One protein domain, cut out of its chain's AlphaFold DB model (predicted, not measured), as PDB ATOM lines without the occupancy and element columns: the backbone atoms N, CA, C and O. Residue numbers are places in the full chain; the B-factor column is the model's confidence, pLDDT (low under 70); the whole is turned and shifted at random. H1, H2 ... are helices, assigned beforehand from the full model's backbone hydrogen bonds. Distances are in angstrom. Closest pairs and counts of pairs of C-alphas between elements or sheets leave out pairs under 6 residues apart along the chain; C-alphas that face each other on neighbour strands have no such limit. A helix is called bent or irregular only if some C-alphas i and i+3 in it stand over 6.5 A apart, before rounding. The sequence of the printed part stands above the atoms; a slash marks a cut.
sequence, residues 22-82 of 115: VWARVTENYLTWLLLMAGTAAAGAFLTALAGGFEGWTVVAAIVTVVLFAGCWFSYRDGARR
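AT A GLANCE: This is residues 22 to 82 of the 115 residues of an uncharacterized protein of Rhodococcus sp. 14-2470-1a (UniProt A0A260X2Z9). The printed part is a long helical hairpin: helix H1 runs out, a tight turn at residues 52 to 54 folds the chain back, and helix H2 returns at a small angle. The two helices are near each other in the part toward the turn and spread toward the printed ends as a narrow V, where residues 22 to 31 of H1 and 76 to 82 of H2 stand free. The printed part has 61 residues with two named helices, H1 then H2, and no named strand; its class is all helix. It is loose, with a radius of gyration of the C-alphas of 14.8 A, and the C-alphas span 47 by 21 by 11 A, a rod.

HOW THE PARTS SIT: H1, residues 22 to 51, and H2, residues 55 to 82, form a helical hairpin and run opposite ways at a shallow tilt of 24 degrees. They touch, with 4 pairs of C-alphas within 8 A; the closest C-alphas are those of Leu 50 and Trp 57, 6.9 A apart. H1 touches H2 with residues 39 to 50 alone, and H2 touches H1 with residues 57 to 68 alone. Their centres are 12.9 A apart. In H1 every O i to N i+4 pair is within hydrogen-bond range; in H2 22 of 24 are.

IN THESE COORDINATES: H1 begins at C-alpha 22, at (208.528, 253.319, 208.690), and measures 43.7 A from first to last C-alpha, ending at C-alpha 51, at (241.072, 275.546, 227.479). H2 measures 41.7 A from first to last C-alpha and ends at C-alpha 82, at (218.221, 262.667, 198.324). H2 is irregular, but only just: C-alphas 56 and 59 are 6.8 A apart.

THE WHOLE: The C-alphas of Val 22 and Glu 55, 47.8 A apart, are the two farthest apart. The printed part has no cut, and the link from H1 to H2 is tight. The mean pLDDT of the printed part is 71.4; residues 22 to 25, 45 to 58, 60 to 62 and 78 to 82 are under 70.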
ATOM      1  N   VAL A  22     208.811 252.210 207.761       65.56
ATOM      2  CA  VAL A  22     208.528 253.319 208.690       65.56
ATOM      3  C   VAL A  22     209.438 253.244 209.917       65.56
ATOM      4  O   VAL A  22     210.054 254.243 210.270       65.56
ATOM      5  N   TRP A  23     209.590 252.063 210.522       63.00
ATOM      6  CA  TRP A  23     210.485 251.869 211.668       63.00
ATOM      7  C   TRP A  23     211.942 252.177 211.326       63.00
ATOM      8  O   TRP A  23     212.583 252.909 212.070       63.00
ATOM      9  N   ALA A  24     212.437 251.710 210.175       66.81
ATOM     10  CA  ALA A  24     213.786 252.033 209.713       66.81
ATOM     11  C   ALA A  24     214.002 253.551 209.581       66.81
ATOM     12  O   ALA A  24     214.999 254.076 210.068       66.81
ATOM     13  N   ARG A  25     213.027 254.267 209.008       69.00
ATOM     14  CA  ARG A  25     213.093 255.722 208.811       69.00
ATOM     15  C   ARG A  25     213.047 256.495 210.139       69.00
ATOM     16  O   ARG A  25     213.756 257.483 210.307       69.00
ATOM     17  N   VAL A  26     212.265 256.020 211.113       73.25
ATOM     18  CA  VAL A  26     212.238 256.574 212.480       73.25
ATOM     19  C   VAL A  26     213.573 256.335 213.186       73.25
ATOM     20  O   VAL A  26     214.127 257.262 213.777       73.25
ATOM     21  N   THR A  27     214.123 255.122 213.098       75.31
ATOM     22  CA  THR A  27     215.419 254.786 213.699       75.31
ATOM     23  C   THR A  27     216.550 255.609 213.092       75.31
ATOM     24  O   THR A  27     217.355 256.142 213.848       75.31
ATOM     25  N   GLU A  28     216.591 255.787 211.770       71.44
ATOM     26  CA  GLU A  28     217.574 256.652 211.101       71.44
ATOM     27  C   GLU A  28     217.515 258.094 211.611       71.44
ATOM     28  O   GLU A  28     218.552 258.697 211.897       71.44
ATOM     29  N   ASN A  29     216.310 258.640 211.788       77.25
ATOM     30  CA  ASN A  29     216.145 260.013 212.254       77.25
ATOM     31  C   ASN A  29     216.600 260.182 213.717       77.25
ATOM     32  O   ASN A  29     217.298 261.139 214.052       77.25
ATOM     33  N   TYR A  30     216.282 259.211 214.582       73.75
ATOM     34  CA  TYR A  30     216.765 259.185 215.967       73.75
ATOM     35  C   TYR A  30     218.279 258.994 216.057       73.75
ATOM     36  O   TYR A  30     218.932 259.661 216.858       73.75
ATOM     37  N   LEU A  31     218.852 258.117 215.228       75.69
ATOM     38  CA  LEU A  31     220.294 257.887 215.187       75.69
ATOM     39  C   LEU A  31     221.031 259.157 214.751       75.69
ATOM     40  O   LEU A  31     222.046 259.515 215.340       75.69
ATOM     41  N   THR A  32     220.478 259.871 213.769       76.44
ATOM     42  CA  THR A  32     221.008 261.157 213.299       76.44
ATOM     43  C   THR A  32     221.013 262.190 214.425       76.44
ATOM     44  O   THR A  32     222.036 262.828 214.671       76.44
ATOM     45  N   TRP A  33     219.910 262.306 215.169       76.88
ATOM     46  CA  TRP A  33     219.823 263.193 216.332       76.88
ATOM     47  C   TRP A  33     220.816 262.824 217.439       76.88
ATOM     48  O   TRP A  33     221.484 263.701 217.988       76.88
ATOM     49  N   LEU A  34     220.948 261.533 217.750       81.38
ATOM     50  CA  LEU A  34     221.899 261.043 218.749       81.38
ATOM     51  C   LEU A  34     223.345 261.327 218.341       81.38
ATOM     52  O   LEU A  34     224.126 261.782 219.172       81.38
ATOM     53  N   LEU A  35     223.694 261.109 217.073       78.56
ATOM     54  CA  LEU A  35     225.023 261.410 216.545       78.56
ATOM     55  C   LEU A  35     225.318 262.912 216.576       78.56
ATOM     56  O   LEU A  35     226.435 263.305 216.908       78.56
ATOM     57  N   LEU A  36     224.321 263.755 216.300       79.88
ATOM     58  CA  LEU A  36     224.459 265.209 216.375       79.88
ATOM     59  C   LEU A  36     224.689 265.681 217.817       79.88
ATOM     60  O   LEU A  36     225.615 266.451 218.076       79.88
ATOM     61  N   MET A  37     223.913 265.168 218.775       79.38
ATOM     62  CA  MET A  37     224.107 265.480 220.195       79.38
ATOM     63  C   MET A  37     225.443 264.953 220.721       79.38
ATOM     64  O   MET A  37     226.161 265.684 221.399       79.38
ATOM     65  N   ALA A  38     225.812 263.719 220.371       77.81
ATOM     66  CA  ALA A  38     227.090 263.127 220.754       77.81
ATOM     67  C   ALA A  38     228.272 263.909 220.169       77.81
ATOM     68  O   ALA A  38     229.233 264.185 220.884       77.81
ATOM     69  N   GLY A  39     228.180 264.333 218.905       80.81
ATOM     70  CA  GLY A  39     229.177 265.192 218.267       80.81
ATOM     71  C   GLY A  39     229.301 266.550 218.959       80.81
ATOM     72  O   GLY A  39     230.411 267.005 219.227       80.81
ATOM     73  N   THR A  40     228.173 267.164 219.324       80.25
ATOM     74  CA  THR A  40     228.150 268.459 220.030       80.25
ATOM     75  C   THR A  40     228.744 268.342 221.436       80.25
ATOM     76  O   THR A  40     229.575 269.159 221.832       80.25
ATOM     77  N   ALA A  41     228.380 267.294 222.181       75.12
ATOM     78  CA  ALA A  41     228.926 267.014 223.508       75.12
ATOM     79  C   ALA A  41     230.433 266.713 223.457       75.12
ATOM     80  O   ALA A  41     231.195 267.246 224.263       75.12
ATOM     81  N   ALA A  42     230.877 265.916 222.479       78.06
ATOM     82  CA  ALA A  42     232.289 265.626 222.260       78.06
ATOM     83  C   ALA A  42     233.077 266.893 221.899       78.06
ATOM     84  O   ALA A  42     234.150 267.109 222.454       78.06
ATOM     85  N   ALA A  43     232.533 267.765 221.043       74.94
ATOM     86  CA  ALA A  43     233.150 269.046 220.703       74.94
ATOM     87  C   ALA A  43     233.262 269.979 221.922       74.94
ATOM     88  O   ALA A  43     234.308 270.591 222.132       74.94
ATOM     89  N   GLY A  44     232.226 270.050 222.764       71.94
ATOM     90  CA  GLY A  44     232.255 270.826 224.007       71.94
ATOM     91  C   GLY A  44     233.292 270.303 225.008       71.94
ATOM     92  O   GLY A  44     234.090 271.079 225.540       71.94
ATOM     93  N   ALA A  45     233.340 268.985 225.217       69.69
ATOM     94  CA  ALA A  45     234.348 268.345 226.064       69.69
ATOM     95  C   ALA A  45     235.770 268.576 225.524       69.69
ATOM     96  O   ALA A  45     236.696 268.852 226.284       69.69
ATOM     97  N   PHE A  46     235.923 268.537 224.202       68.25
ATOM     98  CA  PHE A  46     237.182 268.770 223.516       68.25
ATOM     99  C   PHE A  46     237.681 270.221 223.657       68.25
ATOM    100  O   PHE A  46     238.839 270.449 224.004       68.25
ATOM    101  N   LEU A  47     236.803 271.212 223.475       69.94
ATOM    102  CA  LEU A  47     237.122 272.628 223.705       69.94
ATOM    103  C   LEU A  47     237.460 272.909 225.174       69.94
ATOM    104  O   LEU A  47     238.378 273.675 225.462       69.94
ATOM    105  N   THR A  48     236.761 272.253 226.101       66.88
ATOM    106  CA  THR A  48     237.047 272.348 227.540       66.88
ATOM    107  C   THR A  48     238.425 271.767 227.867       66.88
ATOM    108  O   THR A  48     239.177 272.361 228.637       66.88
ATOM    109  N   ALA A  49     238.804 270.651 227.235       64.81
ATOM    110  CA  ALA A  49     240.138 270.069 227.363       64.81
ATOM    111  C   ALA A  49     241.238 270.974 226.771       64.81
ATOM    112  O   ALA A  49     242.313 271.088 227.359       64.81
ATOM    113  N   LEU A  50     240.967 271.668 225.656       62.47
ATOM    114  CA  LEU A  50     241.886 272.654 225.069       62.47
ATOM    115  C   LEU A  50     242.083 273.889 225.957       62.47
ATOM    116  O   LEU A  50     243.213 274.346 226.126       62.47
ATOM    117  N   ALA A  51     241.006 274.409 226.555       62.41
ATOM    118  CA  ALA A  51     241.072 275.546 227.479       62.41
ATOM    119  C   ALA A  51     241.918 275.245 228.734       62.41
ATOM    120  O   ALA A  51     242.428 276.166 229.366       62.41
ATOM    121  N   GLY A  52     242.115 273.961 229.062       65.31
ATOM    122  CA  GLY A  52     242.979 273.492 230.147       65.31
ATOM    123  C   GLY A  52     244.493 273.591 229.894       65.31
ATOM    124  O   GLY A  52     245.255 273.286 230.806       65.31
ATOM    125  N   GLY A  53     244.952 274.020 228.707       59.94
ATOM    126  CA  GLY A  53     246.356 274.405 228.479       59.94
ATOM    127  C   GLY A  53     247.335 273.291 228.072       59.94
ATOM    128  O   GLY A  53     248.527 273.407 228.343       59.94
ATOM    129  N   PHE A  54     246.881 272.220 227.413       60.28
ATOM    130  CA  PHE A  54     247.765 271.143 226.936       60.28
ATOM    131  C   PHE A  54     248.140 271.293 225.445       60.28
ATOM    132  O   PHE A  54     247.351 270.956 224.561       60.28
ATOM    133  N   GLU A  55     249.380 271.711 225.154       60.97
ATOM    134  CA  GLU A  55     249.919 271.922 223.788       60.97
ATOM    135  C   GLU A  55     249.795 270.702 222.846       60.97
ATOM    136  O   GLU A  55     249.632 270.867 221.636       60.97
ATOM    137  N   GLY A  56     249.806 269.473 223.376       62.78
ATOM    138  CA  GLY A  56     249.782 268.238 222.576       62.78
ATOM    139  C   GLY A  56     248.434 267.880 221.931       62.78
ATOM    140  O   GLY A  56     248.391 267.046 221.028       62.78
ATOM    141  N   TRP A  57     247.329 268.503 222.349       65.38
ATOM    142  CA  TRP A  57     245.982 268.139 221.875       65.38
ATOM    143  C   TRP A  57     245.534 268.899 220.626       65.38
ATOM    144  O   TRP A  57     244.522 268.548 220.024       65.38
ATOM    145  N   THR A  58     246.297 269.897 220.185       66.25
ATOM    146  CA  THR A  58     246.009 270.691 218.977       66.25
ATOM    147  C   THR A  58     245.975 269.840 217.706       66.25
ATOM    148  O   THR A  58     245.122 270.033 216.844       66.25
ATOM    149  N   VAL A  59     246.840 268.830 217.607       70.38
ATOM    150  CA  VAL A  59     246.841 267.886 216.479       70.38
ATOM    151  C   VAL A  59     245.588 267.010 216.506       70.38
ATOM    152  O   VAL A  59     244.939 266.814 215.480       70.38
ATOM    153  N   VAL A  60     245.192 266.545 217.692       69.81
ATOM    154  CA  VAL A  60     243.950 265.782 217.881       69.81
ATOM    155  C   VAL A  60     242.734 266.658 217.550       69.81
ATOM    156  O   VAL A  60     241.818 266.187 216.881       69.81
ATOM    157  N   ALA A  61     242.766 267.951 217.906       67.56
ATOM    158  CA  ALA A  61     241.751 268.944 217.538       67.56
ATOM    159  C   ALA A  61     241.567 269.034 216.040       67.56
ATOM    160  O   ALA A  61     240.446 268.957 215.539       67.56
ATOM    161  N   ALA A  62     242.679 269.209 215.331       67.38
ATOM    162  CA  ALA A  62     242.674 269.367 213.894       67.38
ATOM    163  C   ALA A  62     242.080 268.122 213.231       67.38
ATOM    164  O   ALA A  62     241.191 268.245 212.391       67.38
ATOM    165  N   ILE A  63     242.481 266.927 213.676       74.94
ATOM    166  CA  ILE A  63     241.954 265.659 213.158       74.94
ATOM    167  C   ILE A  63     240.447 265.547 213.416       74.94
ATOM    168  O   ILE A  63     239.688 265.287 212.485       74.94
ATOM    169  N   VAL A  64     239.991 265.791 214.647       76.94
ATOM    170  CA  VAL A  64     238.563 265.715 215.003       76.94
ATOM    171  C   VAL A  64     237.739 266.735 214.217       76.94
ATOM    172  O   VAL A  64     236.674 266.402 213.703       76.94
ATOM    173  N   THR A  65     238.248 267.956 214.060       74.94
ATOM    174  CA  THR A  65     237.588 269.017 213.287       74.94
ATOM    175  C   THR A  65     237.458 268.622 211.819       74.94
ATOM    176  O   THR A  65     236.388 268.779 211.238       74.94
ATOM    177  N   VAL A  66     238.508 268.047 211.227       79.38
ATOM    178  CA  VAL A  66     238.469 267.533 209.850       79.38
ATOM    179  C   VAL A  66     237.458 266.395 209.717       79.38
ATOM    180  O   VAL A  66     236.700 266.379 208.752       79.38
ATOM    181  N   VAL A  67     237.386 265.479 210.688       83.56
ATOM    182  CA  VAL A  67     236.412 264.373 210.682       83.56
ATOM    183  C   VAL A  67     234.976 264.887 210.796       83.56
ATOM    184  O   VAL A  67     234.121 264.467 210.020       83.56
ATOM    185  N   LEU A  68     234.707 265.826 211.709       80.25
ATOM    186  CA  LEU A  68     233.393 266.464 211.854       80.25
ATOM    187  C   LEU A  68     233.001 267.223 210.586       80.25
ATOM    188  O   LEU A  68     231.880 267.080 210.103       80.25
ATOM    189  N   PHE A  69     233.929 267.990 210.015       79.56
ATOM    190  CA  PHE A  69     233.688 268.746 208.792       79.56
ATOM    191  C   PHE A  69     233.419 267.819 207.603       79.56
ATOM    192  O   PHE A  69     232.461 268.030 206.861       79.56
ATOM    193  N   ALA A  70     234.206 266.751 207.456       78.19
ATOM    194  CA  ALA A  70     233.994 265.736 206.431       78.19
ATOM    195  C   ALA A  70     232.651 265.018 206.616       78.19
ATOM    196  O   ALA A  70     231.932 264.830 205.637       78.19
ATOM    197  N   GLY A  71     232.276 264.675 207.852       79.19
ATOM    198  CA  GLY A  71     230.980 264.080 208.181       79.19
ATOM    199  C   GLY A  71     229.807 265.001 207.838       79.19
ATOM    200  O   GLY A  71     228.877 264.577 207.155       79.19
ATOM    201  N   CYS A  72     229.876 266.280 208.220       78.44
ATOM    202  CA  CYS A  72     228.882 267.289 207.847       78.44
ATOM    203  C   CYS A  72     228.778 267.461 206.330       78.44
ATOM    204  O   CYS A  72     227.674 267.489 205.787       78.44
ATOM    205  N   TRP A  73     229.912 267.538 205.633       78.31
ATOM    206  CA  TRP A  73     229.942 267.654 204.179       78.31
ATOM    207  C   TRP A  73     229.332 266.431 203.491       78.31
ATOM    208  O   TRP A  73     228.568 266.574 202.537       78.31
ATOM    209  N   PHE A  74     229.633 265.227 203.982       78.00
ATOM    210  CA  PHE A  74     229.088 263.991 203.427       78.00
ATOM    211  C   PHE A  74     227.580 263.889 203.666       78.00
ATOM    212  O   PHE A  74     226.848 263.587 202.729       78.00
ATOM    213  N   SER A  75     227.108 264.229 204.868       70.81
ATOM    214  CA  SER A  75     225.679 264.290 205.196       70.81
ATOM    215  C   SER A  75     224.938 265.345 204.376       70.81
ATOM    216  O   SER A  75     223.853 265.073 203.871       70.81
ATOM    217  N   TYR A  76     225.530 266.527 204.171       70.75
ATOM    218  CA  TYR A  76     224.965 267.561 203.301       70.75
ATOM    219  C   TYR A  76     224.896 267.092 201.846       70.75
ATOM    220  O   TYR A  76     223.871 267.248 201.188       70.75
ATOM    221  N   ARG A  77     225.964 266.464 201.344       70.69
ATOM    222  CA  ARG A  77     226.010 265.922 199.983       70.69
ATOM    223  C   ARG A  77     225.004 264.792 199.787       70.69
ATOM    224  O   ARG A  77     224.400 264.709 198.721       70.69
ATOM    225  N   ASP A  78     224.832 263.928 200.781       66.44
ATOM    226  CA  ASP A  78     223.854 262.845 200.727       66.44
ATOM    227  C   ASP A  78     222.421 263.385 200.829       66.44
ATOM    228  O   ASP A  78     221.562 262.986 200.051       66.44
ATOM    229  N   GLY A  79     222.182 264.391 201.675       58.00
ATOM    230  CA  GLY A  79     220.916 265.125 201.735       58.00
ATOM    231  C   GLY A  79     220.583 265.854 200.430       58.00
ATOM    232  O   GLY A  79     219.448 265.789 199.970       58.00
ATOM    233  N   ALA A  80     221.569 266.472 199.775       59.91
ATOM    234  CA  ALA A  80     221.399 267.106 198.468       59.91
ATOM    235  C   ALA A  80     221.116 266.080 197.359       59.91
ATOM    236  O   ALA A  80     220.330 266.342 196.453       59.91
ATOM    237  N   ARG A  81     221.721 264.888 197.440       59.09
ATOM    238  CA  ARG A  81     221.433 263.773 196.523       59.09
ATOM    239  C   ARG A  81     220.042 263.195 196.741       59.09
ATOM    240  O   ARG A  81     219.376 262.909 195.756       59.09
ATOM    241  N   ARG A  82     219.595 263.067 197.992       55.62
ATOM    242  CA  ARG A  82     218.221 262.667 198.324       55.62
ATOM    243  C   ARG A  82     217.230 263.733 197.856       55.62
ATOM    244  O   ARG A  82     216.320 263.404 197.119       55.62
TER     245      ARG A  82